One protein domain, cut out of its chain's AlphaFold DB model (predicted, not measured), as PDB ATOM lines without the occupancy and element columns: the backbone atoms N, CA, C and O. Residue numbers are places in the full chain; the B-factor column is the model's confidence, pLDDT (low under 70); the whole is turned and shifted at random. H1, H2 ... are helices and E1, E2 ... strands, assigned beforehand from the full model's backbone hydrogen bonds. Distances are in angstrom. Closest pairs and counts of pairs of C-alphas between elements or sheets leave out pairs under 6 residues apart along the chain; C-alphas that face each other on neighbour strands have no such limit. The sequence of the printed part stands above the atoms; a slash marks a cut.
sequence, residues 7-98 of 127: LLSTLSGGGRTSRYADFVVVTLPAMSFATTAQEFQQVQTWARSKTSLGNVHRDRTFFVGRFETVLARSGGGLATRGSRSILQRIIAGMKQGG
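Overview. This is residues 7 to 98 of the 127 residues of an uncharacterized protein of Solimonas sp. K1W22B-7 (UniProt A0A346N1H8). A small sheet of three strands, E1 E2 E3, makes the middle of this model: H2 covers one face, running along the strands, and H4 crosses the opposite face over E2 and E3. At the other end of the long axis from H4, the short H1 and H3 pack together, and H1 also packs on H2. The link 66 to 83 passes beside E3, where residues 71 to 72 pair with it, before it reaches H4. The printed part has 92 residues, in the order H1 E1 E2 E3 H2 H3 H4; the sheet runs E1 - E2 - E3, antiparallel, and the class is mixed, helices and strands. It is compact, with a radius of gyration of the C-alphas of 12.7 A and spans of 38 by 26 by 20 A.

Arrangement. Begin with H1, residues 7 to 11, which touches H3, residues 56 to 65; their closest C-alphas, Thr 10 and Arg 60, are 4.9 A apart. Next comes a meander, each strand the antiparallel neighbour of the one before: E1, residues 16 to 19, E2, residues 23 to 28, and E3, residues 31 to 36. In the hairpin E1 and E2, look for N 18 and O 25, 2.8 A apart; in the hairpin E2 and E3, N 26 and O 33 are 2.8 A apart, both within hydrogen-bond range. H2, residues 37 to 48, is on the sheet over E1 and E2 at a height of 11.3 A, and runs along the strands, at 21 degrees to E1 on the local plane. With residues 44 to 48 alone H2 touches H1, closest at the C-alphas of Leu 7 and Ala 47, 5.1 A. H2 and H3 are close but not clearly touching, with the C-alphas of Ala 47 and Phe 63 7.0 A apart. H1 and H3 only graze the sheet. On the opposite face from H2 find H4, residues 84 to 96, which runs across the strands, at 73 degrees to E2 on the local plane; its closest C-alphas to E2 are Ile 90 and Phe 23, 6.1 A. Every O i to N i+4 pair is within hydrogen-bond range in H1, H2 and H3, and 8 of 9 in H4.

Along the chain. Find C-alpha 7 at (131.746, 127.313, 164.112), where H1 begins; it is 6.3 A long. E1 measures 10.0 A, E2 16.3 A and E3 17.0 A; E3 ends at C-alpha 36, (138.294, 120.554, 149.337). H2 follows directly, 16.5 A long, then H3, 13.9 A. H4 runs 18.2 A to C-alpha 96 at (137.309, 105.636, 145.957).

Size, cuts and confidence. The two C-alphas farthest apart are those of Gly 54 and Gln 96, 38.9 A. The printed part has no cut; the link from H3 to H4 is long, with 18 residues. Mean pLDDT of the printed part is 92.9, and no printed residue is under 70.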
ATOM      1  N   LEU A   7     131.528 128.740 164.364       91.19
ATOM      2  CA  LEU A   7     131.746 127.313 164.112       91.19
ATOM      3  C   LEU A   7     130.967 126.425 165.096       91.19
ATOM      4  O   LEU A   7     130.302 125.485 164.667       91.19
ATOM      5  N   LEU A   8     131.024 126.719 166.399       89.50
ATOM      6  CA  LEU A   8     130.309 125.943 167.417       89.50
ATOM      7  C   LEU A   8     128.794 126.037 167.226       89.50
ATOM      8  O   LEU A   8     128.103 125.021 167.283       89.50
ATOM      9  N   SER A   9     128.282 127.233 166.927       89.69
ATOM     10  CA  SER A   9     126.866 127.421 166.601       89.69
ATOM     11  C   SER A   9     126.457 126.610 165.367       89.69
ATOM     12  O   SER A   9     125.486 125.858 165.401       89.69
ATOM     13  N   THR A  10     127.259 126.659 164.300       89.88
ATOM     14  CA  THR A  10     127.003 125.928 163.048       89.88
ATOM     15  C   THR A  10     126.882 124.418 163.272       89.88
ATOM     16  O   THR A  10     125.963 123.784 162.744       89.88
ATOM     17  N   LEU A  11     127.794 123.849 164.068       90.56
ATOM     18  CA  LEU A  11     127.855 122.413 164.363       90.56
ATOM     19  C   LEU A  11     126.883 121.967 165.467       90.56
ATOM     20  O   LEU A  11     126.712 120.768 165.690       90.56
ATOM     21  N   SER A  12     126.217 122.904 166.144       89.56
ATOM     22  CA  SER A  12     125.240 122.580 167.182       89.56
ATOM     23  C   SER A  12     124.103 121.726 166.616       89.56
ATOM     24  O   SER A  12     123.677 121.919 165.476       89.56
ATOM     25  N   GLY A  13     123.606 120.773 167.407       84.75
ATOM     26  CA  GLY A  13     122.535 119.862 166.989       84.75
ATOM     27  C   GLY A  13     122.989 118.684 166.120       84.75
ATOM     28  O   GLY A  13     122.172 118.145 165.384       84.75
ATOM     29  N   GLY A  14     124.267 118.289 166.187       86.38
ATOM     30  CA  GLY A  14     124.773 117.075 165.529       86.38
ATOM     31  C   GLY A  14     125.548 117.313 164.231       86.38
ATOM     32  O   GLY A  14     125.681 116.398 163.419       86.38
ATOM     33  N   GLY A  15     126.060 118.527 164.015       91.56
ATOM     34  CA  GLY A  15     126.966 118.796 162.907       91.56
ATOM     35  C   GLY A  15     128.300 118.066 163.084       91.56
ATOM     36  O   GLY A  15     128.885 118.066 164.166       91.56
ATOM     37  N   ARG A  16     128.800 117.453 162.012       93.38
ATOM     38  CA  ARG A  16     130.052 116.689 161.988       93.38
ATOM     39  C   ARG A  16     130.810 116.914 160.689       93.38
ATOM     40  O   ARG A  16     130.232 117.282 159.668       93.38
ATOM     41  N   THR A  17     132.109 116.653 160.723       94.06
ATOM     42  CA  THR A  17     132.981 116.766 159.553       94.06
ATOM     43  C   THR A  17     133.829 115.513 159.423       94.06
ATOM     44  O   THR A  17     134.562 115.182 160.353       94.06
ATOM     45  N   SER A  18     133.753 114.846 158.278       94.50
ATOM     46  CA  SER A  18     134.557 113.672 157.942       94.50
ATOM     47  C   SER A  18     135.630 114.074 156.943       94.50
ATOM     48  O   SER A  18     135.323 114.544 155.846       94.50
ATOM     49  N   ARG A  19     136.895 113.928 157.332       93.25
ATOM     50  CA  ARG A  19     138.044 114.271 156.492       93.25
ATOM     51  C   ARG A  19     138.552 113.033 155.763       93.25
ATOM     52  O   ARG A  19     138.825 112.017 156.391       93.25
ATOM     53  N   TYR A  20     138.727 113.183 154.461       91.38
ATOM     54  CA  TYR A  20     139.428 112.264 153.576       91.38
ATOM     55  C   TYR A  20     140.712 112.954 153.102       91.38
ATOM     56  O   TYR A  20     140.925 114.126 153.426       91.38
ATOM     57  N   ALA A  21     141.579 112.243 152.376       86.25
ATOM     58  CA  ALA A  21     142.886 112.766 151.966       86.25
ATOM     59  C   ALA A  21     142.783 114.168 151.327       86.25
ATOM     60  O   ALA A  21     143.349 115.127 151.850       86.25
ATOM     61  N   ASP A  22     141.960 114.304 150.283       89.31
ATOM     62  CA  ASP A  22     141.878 115.538 149.484       89.31
ATOM     63  C   ASP A  22     140.586 116.349 149.680       89.31
ATOM     64  O   ASP A  22     140.500 117.518 149.287       89.31
ATOM     65  N   PHE A  23     139.566 115.763 150.307       95.31
ATOM     66  CA  PHE A  23     138.254 116.390 150.473       95.31
ATOM     67  C   PHE A  23     137.694 116.188 151.881       95.31
ATOM     68  O   PHE A  23     138.112 115.314 152.640       95.31
ATOM     69  N   VAL A  24     136.733 117.025 152.250       97.25
ATOM     70  CA  VAL A  24     136.029 116.960 153.533       97.25
ATOM     71  C   VAL A  24     134.538 116.921 153.259       97.25
ATOM     72  O   VAL A  24     134.025 117.738 152.497       97.25
ATOM     73  N   VAL A  25     133.846 115.992 153.912       96.62
ATOM     74  CA  VAL A  25     132.386 115.953 153.965       96.62
ATOM     75  C   VAL A  25     131.928 116.644 155.237       96.62
ATOM     76  O   VAL A  25     132.294 116.250 156.343       96.62
ATOM     77  N   VAL A  26     131.109 117.673 155.081       96.38
ATOM     78  CA  VAL A  26     130.461 118.395 156.168       96.38
ATOM     79  C   VAL A  26     129.008 117.945 156.223       96.38
ATOM     80  O   VAL A  26     128.261 118.113 155.262       96.38
ATOM     81  N   THR A  27     128.599 117.385 157.356       95.06
ATOM     82  CA  THR A  27     127.206 117.045 157.654       95.06
ATOM     83  C   THR A  27     126.694 118.029 158.687       95.06
ATOM     84  O   THR A  27     127.219 118.110 159.792       95.06
ATOM     85  N   LEU A  28     125.652 118.766 158.339       93.75
ATOM     86  CA  LEU A  28     124.873 119.604 159.239       93.75
ATOM     87  C   LEU A  28     123.469 118.992 159.380       93.75
ATOM     88  O   LEU A  28     123.058 118.212 158.521       93.75
ATOM     89  N   PRO A  29     122.689 119.357 160.411       89.50
ATOM     90  CA  PRO A  29     121.413 118.687 160.687       89.50
ATOM     91  C   PRO A  29     120.386 118.701 159.546       89.50
ATOM     92  O   PRO A  29     119.575 117.790 159.459       89.50
ATOM     93  N   ALA A  30     120.424 119.705 158.665       85.25
ATOM     94  CA  ALA A  30     119.491 119.831 157.539       85.25
ATOM     95  C   ALA A  30     120.150 119.675 156.156       85.25
ATOM     96  O   ALA A  30     119.463 119.704 155.142       85.25
ATOM     97  N   MET A  31     121.479 119.567 156.087       90.69
ATOM     98  CA  MET A  31     122.208 119.625 154.818       90.69
ATOM     99  C   MET A  31     123.573 118.961 154.938       90.69
ATOM    100  O   MET A  31     124.213 119.023 155.982       90.69
ATOM    101  N   SER A  32     124.053 118.352 153.861       94.62
ATOM    102  CA  SER A  32     125.415 117.817 153.791       94.62
ATOM    103  C   SER A  32     126.068 118.214 152.480       94.62
ATOM    104  O   SER A  32     125.390 118.317 151.458       94.62
ATOM    105  N   PHE A  33     127.374 118.439 152.507       96.69
ATOM    106  CA  PHE A  33     128.139 118.771 151.312       96.69
ATOM    107  C   PHE A  33     129.593 118.320 151.422       96.69
ATOM    108  O   PHE A  33     130.116 118.145 152.521       96.69
ATOM    109  N   ALA A  34     130.247 118.151 150.279       96.94
ATOM    110  CA  ALA A  34     131.675 117.909 150.180       96.94
ATOM    111  C   ALA A  34     132.389 119.145 149.617       96.94
ATOM    112  O   ALA A  34     131.851 119.870 148.780       96.94
ATOM    113  N   THR A  35     133.602 119.391 150.088       97.56
ATOM    114  CA  THR A  35     134.470 120.501 149.666       97.56
ATOM    115  C   THR A  35     135.933 120.056 149.729       97.56
ATOM    116  O   THR A  35     136.233 118.956 150.203       97.56
ATOM    117  N   THR A  36     136.865 120.882 149.264       96.94
ATOM    118  CA  THR A  36     138.294 120.554 149.337       96.94
ATOM    119  C   THR A  36     138.815 120.647 150.771       96.94
ATOM    120  O   THR A  36     138.365 121.464 151.581       96.94
ATOM    121  N   ALA A  37     139.811 119.824 151.099       95.81
ATOM    122  CA  ALA A  37     140.439 119.833 152.417       95.81
ATOM    123  C   ALA A  37     141.085 121.186 152.772       95.81
ATOM    124  O   ALA A  37     141.051 121.581 153.943       95.81
ATOM    125  N   GLN A  38     141.651 121.873 151.774       95.25
ATOM    126  CA  GLN A  38     142.289 123.184 151.908       95.25
ATOM    127  C   GLN A  38     141.265 124.286 152.191       95.25
ATOM    128  O   GLN A  38     141.413 125.033 153.157       95.25
ATOM    129  N   GLU A  39     140.208 124.364 151.384       96.19
ATOM    130  CA  GLU A  39     139.150 125.360 151.548       96.19
ATOM    131  C   GLU A  39     138.446 125.199 152.895       96.19
ATOM    132  O   GLU A  39     138.251 126.173 153.622       96.19
ATOM    133  N   PHE A  40     138.168 123.957 153.299       97.06
ATOM    134  CA  PHE A  40     137.610 123.686 154.616       97.06
ATOM    135  C   PHE A  40     138.484 124.220 155.751       97.06
ATOM    136  O   PHE A  40     137.953 124.833 156.670       97.06
ATOM    137  N   GLN A  41     139.808 124.045 155.697       96.00
ATOM    138  CA  GLN A  41     140.704 124.578 156.734       96.00
ATOM    139  C   GLN A  41     140.645 126.109 156.818       96.00
ATOM    140  O   GLN A  41     140.599 126.675 157.916       96.00
ATOM    141  N   GLN A  42     140.589 126.786 155.669       96.50
ATOM    142  CA  GLN A  42     140.480 128.244 155.606       96.50
ATOM    143  C   GLN A  42     139.149 128.728 156.195       96.50
ATOM    144  O   GLN A  42     139.137 129.586 157.084       96.50
ATOM    145  N   VAL A  43     138.027 128.142 155.765       97.12
ATOM    146  CA  VAL A  43     136.691 128.519 156.249       97.12
ATOM    147  C   VAL A  43     136.504 128.148 157.721       97.12
ATOM    148  O   VAL A  43     135.935 128.929 158.482       97.12
ATOM    149  N   GLN A  44     137.030 127.009 158.172       95.62
ATOM    150  CA  GLN A  44     136.992 126.601 159.578       95.62
ATOM    151  C   GLN A  44     137.753 127.586 160.473       95.62
ATOM    152  O   GLN A  44     137.246 127.982 161.523       95.62
ATOM    153  N   THR A  45     138.954 128.001 160.061       96.06
ATOM    154  CA  THR A  45     139.765 128.983 160.799       96.06
ATOM    155  C   THR A  45     139.052 130.328 160.876       96.06
ATOM    156  O   THR A  45     138.919 130.901 161.958       96.06
ATOM    157  N   TRP A  46     138.497 130.790 159.752       96.06
ATOM    158  CA  TRP A  46     137.659 131.983 159.715       96.06
ATOM    159  C   TRP A  46     136.466 131.868 160.674       96.06
ATOM    160  O   TRP A  46     136.300 132.730 161.534       96.06
ATOM    161  N   ALA A  47     135.687 130.788 160.608       95.25
ATOM    162  CA  ALA A  47     134.498 130.603 161.439       95.25
ATOM    163  C   ALA A  47     134.816 130.547 162.943       95.25
ATOM    164  O   ALA A  47     134.035 131.028 163.759       95.25
ATOM    165  N   ARG A  48     135.981 130.017 163.336       94.00
ATOM    166  CA  ARG A  48     136.438 130.039 164.739       94.00
ATOM    167  C   ARG A  48     136.678 131.452 165.266       94.00
ATOM    168  O   ARG A  48     136.467 131.682 166.452       94.00
ATOM    169  N   SER A  49     137.095 132.372 164.396       93.38
ATOM    170  CA  SER A  49     137.356 133.779 164.734       93.38
ATOM    171  C   SER A  49     136.116 134.678 164.706       93.38
ATOM    172  O   SER A  49     136.212 135.860 165.030       93.38
ATOM    173  N   LYS A  50     134.955 134.160 164.284       94.12
ATOM    174  CA  LYS A  50     133.711 134.933 164.207       94.12
ATOM    175  C   LYS A  50     132.801 134.607 165.377       94.12
ATOM    176  O   LYS A  50     132.635 133.446 165.735       94.12
ATOM    177  N   THR A  51     132.175 135.634 165.935       93.50
ATOM    178  CA  THR A  51     131.072 135.476 166.884       93.50
ATOM    179  C   THR A  51     129.834 134.955 166.153       93.50
ATOM    180  O   THR A  51     129.594 135.323 165.003       93.50
ATOM    181  N   SER A  52     129.067 134.086 166.809       93.19
ATOM    182  CA  SER A  52     127.760 133.633 166.322       93.19
ATOM    183  C   SER A  52     126.801 134.814 166.125       93.19
ATOM    184  O   SER A  52     126.815 135.773 166.895       93.19
ATOM    185  N   LEU A  53     125.919 134.723 165.129       90.94
ATOM    186  CA  LEU A  53     124.850 135.696 164.878       90.94
ATOM    187  C   LEU A  53     123.651 135.515 165.830       90.94
ATOM    188  O   LEU A  53     122.613 136.147 165.637       90.94
ATOM    189  N   GLY A  54     123.748 134.617 166.816       89.69
ATOM    190  CA  GLY A  54     122.681 134.312 167.774       89.69
ATOM    191  C   GLY A  54     121.564 133.426 167.212       89.69
ATOM    192  O   GLY A  54     120.599 133.136 167.913       89.69
ATOM    193  N   ASN A  55     121.679 132.973 165.960       91.94
ATOM    194  CA  ASN A  55     120.732 132.058 165.335       91.94
ATOM    195  C   ASN A  55     121.475 130.976 164.546       91.94
ATOM    196  O   ASN A  55     122.130 131.259 163.544       91.94
ATOM    197  N   VAL A  56     121.305 129.724 164.968       91.31
ATOM    198  CA  VAL A  56     122.003 128.561 164.404       91.31
ATOM    199  C   VAL A  56     121.717 128.365 162.910       91.31
ATOM    200  O   VAL A  56     122.615 128.002 162.154       91.31
ATOM    201  N   HIS A  57     120.491 128.622 162.444       91.50
ATOM    202  CA  HIS A  57     120.165 128.489 161.020       91.50
ATOM    203  C   HIS A  57     120.878 129.550 160.181       91.50
ATOM    204  O   HIS A  57     121.480 129.211 159.164       91.50
ATOM    205  N   ARG A  58     120.881 130.811 160.634       92.62
ATOM    206  CA  ARG A  58     121.627 131.891 159.966       92.62
ATOM    207  C   ARG A  58     123.127 131.631 159.977       92.62
ATOM    208  O   ARG A  58     123.773 131.835 158.954       92.62
ATOM    209  N   ASP A  59     123.661 131.135 161.088       94.31
ATOM    210  CA  ASP A  59     125.076 130.788 161.210       94.31
ATOM    211  C   ASP A  59     125.477 129.694 160.217       94.31
ATOM    212  O   ASP A  59     126.491 129.832 159.536       94.31
ATOM    213  N   ARG A  60     124.642 128.661 160.045       94.12
ATOM    214  CA  ARG A  60     124.852 127.623 159.024       94.12
ATOM    215  C   ARG A  60     124.808 128.195 157.611       94.12
ATOM    216  O   ARG A  60     125.699 127.893 156.821       94.12
ATOM    217  N   THR A  61     123.826 129.038 157.290       93.19
ATOM    218  CA  THR A  61     123.756 129.696 155.976       93.19
ATOM    219  C   THR A  61     124.991 130.559 155.721       93.19
ATOM    220  O   THR A  61     125.563 130.505 154.635       93.19
ATOM    221  N   PHE A  62     125.445 131.311 156.724       94.81
ATOM    222  CA  PHE A  62     126.619 132.171 156.616       94.81
ATOM    223  C   PHE A  62     127.914 131.364 156.465       94.81
ATOM    224  O   PHE A  62     128.752 131.683 155.624       94.81
ATOM    225  N   PHE A  63     128.044 130.273 157.221       95.38
ATOM    226  CA  PHE A  63     129.159 129.338 157.125       95.38
ATOM    227  C   PHE A  63     129.234 128.676 155.747       95.38
ATOM    228  O   PHE A  63     130.273 128.733 155.093       95.38
ATOM    229  N   VAL A  64     128.127 128.099 155.272       95.31
ATOM    230  CA  VAL A  64     128.061 127.433 153.960       95.31
ATOM    231  C   VAL A  64     128.264 128.432 152.820       95.31
ATOM    232  O   VAL A  64     128.936 128.128 151.835       95.31
ATOM    233  N   GLY A  65     127.742 129.652 152.974       94.69
ATOM    234  CA  GLY A  65     127.898 130.741 152.017       94.69
ATOM    235  C   GLY A  65     129.357 131.070 151.701       94.69
ATOM    236  O   GLY A  65     129.634 131.485 150.577       94.69
ATOM    237  N   ARG A  66     130.283 130.822 152.639       96.19
ATOM    238  CA  ARG A  66     131.708 131.140 152.494       96.19
ATOM    239  C   ARG A  66     132.479 130.189 151.574       96.19
ATOM    240  O   ARG A  66     133.541 130.586 151.101       96.19
ATOM    241  N   PHE A  67     131.954 128.990 151.331       96.75
ATOM    242  CA  PHE A  67     132.566 128.005 150.440       96.75
ATOM    243  C   PHE A  67     132.268 128.328 148.972       96.75
ATOM    244  O   PHE A  67     131.109 128.422 148.572       96.75
ATOM    245  N   GLU A  68     133.308 128.440 148.163       95.12
ATOM    246  CA  GLU A  68     133.275 128.518 146.707       95.12
ATOM    247  C   GLU A  68     133.044 127.141 146.072       95.12
ATOM    248  O   GLU A  68     132.263 127.036 145.123       95.12
ATOM    249  N   THR A  69     133.664 126.079 146.609       96.06
ATOM    250  CA  THR A  69     133.465 124.704 146.123       96.06
ATOM    251  C   THR A  69     132.595 123.902 147.074       96.06
ATOM    252  O   THR A  69     132.951 123.633 148.223       96.06
ATOM    253  N   VAL A  70     131.451 123.465 146.559       96.69
ATOM    254  CA  VAL A  70     130.432 122.718 147.288       96.69
ATOM    255  C   VAL A  70     129.853 121.669 146.351       96.69
ATOM    256  O   VAL A  70     129.197 122.008 145.373       96.69
ATOM    257  N   LEU A  71     130.035 120.396 146.674       96.19
ATOM    258  CA  LEU A  71     129.267 119.299 146.096       96.19
ATOM    259  C   LEU A  71     128.159 118.927 147.081       96.19
ATOM    260  O   LEU A  71     128.435 118.375 148.144       96.19
ATOM    261  N   ALA A  72     126.916 119.279 146.768       96.00
ATOM    262  CA  ALA A  72     125.798 119.107 147.687       96.00
ATOM    263  C   ALA A  72     125.270 117.664 147.691       96.00
ATOM    264  O   ALA A  72     125.232 116.997 146.655       96.00
ATOM    265  N   ARG A  73     124.818 117.194 148.859       94.19
ATOM    266  CA  ARG A  73     123.999 115.982 148.972       94.19
ATOM    267  C   ARG A  73     122.576 116.302 148.501       94.19
ATOM    268  O   ARG A  73     122.013 117.333 148.878       94.19
ATOM    269  N   SER A  74     122.001 115.420 147.696       90.31
ATOM    270  CA  SER A  74     120.647 115.557 147.159       90.31
ATOM    271  C   SER A  74     119.614 115.676 148.286       90.31
ATOM    272  O   SER A  74     119.746 115.055 149.339       90.31
ATOM    273  N   GLY A  75     118.599 116.523 148.086       83.12
ATOM    274  CA  GLY A  75     117.535 116.772 149.071       83.12
ATOM    275  C   GLY A  75     117.894 117.731 150.217       83.12
ATOM    276  O   GLY A  75     117.020 118.074 151.003       83.12
ATOM    277  N   GLY A  76     119.141 118.215 150.308       80.44
ATOM    278  CA  GLY A  76     119.606 119.098 151.393       80.44
ATOM    279  C   GLY A  76     119.413 120.606 151.176       80.44
ATOM    280  O   GLY A  76     119.991 121.397 151.917       80.44
ATOM    281  N   GLY A  77     118.686 121.026 150.132       85.00
ATOM    282  CA  GLY A  77     118.413 122.445 149.839       85.00
ATOM    283  C   GLY A  77     119.634 123.291 149.439       85.00
ATOM    284  O   GLY A  77     119.536 124.515 149.377       85.00
ATOM    285  N   LEU A  78     120.781 122.661 149.170       90.50
ATOM    286  CA  LEU A  78     122.018 123.319 148.757       90.50
ATOM    287  C   LEU A  78     122.309 123.036 147.285       90.50
ATOM    288  O   LEU A  78     122.207 121.896 146.841       90.50
ATOM    289  N   ALA A  79     122.718 124.062 146.545       90.31
ATOM    290  CA  ALA A  79     123.159 123.902 145.168       90.31
ATOM    291  C   ALA A  79     124.643 123.510 145.103       90.31
ATOM    292  O   ALA A  79     125.483 124.091 145.798       90.31
ATOM    293  N   THR A  80     124.969 122.561 144.224       94.00
ATOM    294  CA  THR A  80     126.359 122.254 143.867       94.00
ATOM    295  C   THR A  80     126.977 123.421 143.093       94.00
ATOM    296  O   THR A  80     126.364 123.951 142.167       94.00
ATOM    297  N   ARG A  81     128.199 123.820 143.456       94.62
ATOM    298  CA  ARG A  81     128.955 124.925 142.846       94.62
ATOM    299  C   ARG A  81     130.465 124.713 142.955       94.62
ATOM    300  O   ARG A  81     130.932 123.964 143.809       94.62
ATOM    301  N   GLY A  82     131.220 125.384 142.093       92.31
ATOM    302  CA  GLY A  82     132.683 125.326 142.051       92.31
ATOM    303  C   GLY A  82     133.220 124.950 140.671       92.31
ATOM    304  O   GLY A  82     132.467 124.721 139.722       92.31
ATOM    305  N   SER A  83     134.545 124.893 140.550       91.12
ATOM    306  CA  SER A  83     135.208 124.511 139.299       91.12
ATOM    307  C   SER A  83     134.982 123.034 138.972       91.12
ATOM    308  O   SER A  83     135.153 122.168 139.833       91.12
ATOM    309  N   ARG A  84     134.693 122.725 137.700       89.44
ATOM    310  CA  ARG A  84     134.487 121.344 137.225       89.44
ATOM    311  C   ARG A  84     135.671 120.435 137.552       89.44
ATOM    312  O   ARG A  84     135.463 119.334 138.046       89.44
ATOM    313  N   SER A  85     136.902 120.907 137.347       90.69
ATOM    314  CA  SER A  85     138.113 120.107 137.585       90.69
ATOM    315  C   SER A  85     138.344 119.786 139.064       90.69
ATOM    316  O   SER A  85     139.011 118.805 139.394       90.69
ATOM    317  N   ILE A  86     137.813 120.609 139.970       92.56
ATOM    318  CA  ILE A  86     137.867 120.367 141.414       92.56
ATOM    319  C   ILE A  86     136.734 119.420 141.814       92.56
ATOM    320  O   ILE A  86     136.977 118.442 142.516       92.56
ATOM    321  N   LEU A  87     135.518 119.654 141.313       93.94
ATOM    322  CA  LEU A  87     134.372 118.780 141.567       93.94
ATOM    323  C   LEU A  87     134.628 117.348 141.074       93.94
ATOM    324  O   LEU A  87     134.336 116.404 141.799       93.94
ATOM    325  N   GLN A  88     135.249 117.168 139.904       93.38
ATOM    326  CA  GLN A  88     135.674 115.854 139.406       93.38
ATOM    327  C   GLN A  88     136.637 115.146 140.368       93.38
ATOM    328  O   GLN A  88     136.469 113.958 140.633       93.38
ATOM    329  N   ARG A  89     137.621 115.870 140.921       92.81
ATOM    330  CA  ARG A  89     138.570 115.319 141.903       92.81
ATOM    331  C   ARG A  89     137.871 114.894 143.191       92.81
ATOM    332  O   ARG A  89     138.137 113.805 143.690       92.81
ATOM    333  N   ILE A  90     136.940 115.710 143.684       94.50
ATOM    334  CA  ILE A  90     136.119 115.370 144.855       94.50
ATOM    335  C   ILE A  90     135.290 114.111 144.568       94.50
ATOM    336  O   ILE A  90     135.341 113.167 145.347       94.50
ATOM    337  N   ILE A  91     134.592 114.048 143.429       94.12
ATOM    338  CA  ILE A  91     133.782 112.882 143.033       94.12
ATOM    339  C   ILE A  91     134.644 111.620 142.928       94.12
ATOM    340  O   ILE A  91     134.245 110.566 143.419       94.12
ATOM    341  N   ALA A  92     135.823 111.709 142.310       93.31
ATOM    342  CA  ALA A  92     136.749 110.586 142.213       93.31
ATOM    343  C   ALA A  92     137.174 110.090 143.603       93.31
ATOM    344  O   ALA A  92     137.088 108.892 143.873       93.31
ATOM    345  N   GLY A  93     137.539 111.004 144.507       93.75
ATOM    346  CA  GLY A  93     137.877 110.668 145.891       93.75
ATOM    347  C   GLY A  93     136.705 110.049 146.659       93.75
ATOM    348  O   GLY A  93     136.888 109.092 147.407       93.75
ATOM    349  N   MET A  94     135.482 110.534 146.446       94.12
ATOM    350  CA  MET A  94     134.284 109.984 147.087       94.12
ATOM    351  C   MET A  94     133.941 108.582 146.583       94.12
ATOM    352  O   MET A  94     133.598 107.719 147.389       94.12
ATOM    353  N   LYS A  95     134.089 108.329 145.275       93.38
ATOM    354  CA  LYS A  95     133.945 106.988 144.686       93.38
ATOM    355  C   LYS A  95     134.979 106.016 145.252       93.38
ATOM    356  O   LYS A  95     134.618 104.913 145.647       93.38
ATOM    357  N   GLN A  96     136.242 106.435 145.340       92.19
ATOM    358  CA  GLN A  96     137.309 105.636 145.957       92.19
ATOM    359  C   GLN A  96     137.038 105.358 147.441       92.19
ATOM    360  O   GLN A  96     137.348 104.280 147.934       92.19
ATOM    361  N   GLY A  97     136.411 106.307 148.141       88.31
ATOM    362  CA  GLY A  97     135.956 106.150 149.522       88.31
ATOM    363  C   GLY A  97     134.691 105.302 149.698       88.31
ATOM    364  O   GLY A  97     134.194 105.219 150.819       88.31
ATOM    365  N   GLY A  98     134.145 104.710 148.628       90.31
ATOM    366  CA  GLY A  98     132.965 103.841 148.683       90.31
ATOM    367  C   GLY A  98     131.639 104.569 148.930       90.31
ATOM    368  O   GLY A  98     130.674 103.949 149.371       90.31
TER     369      GLY A  98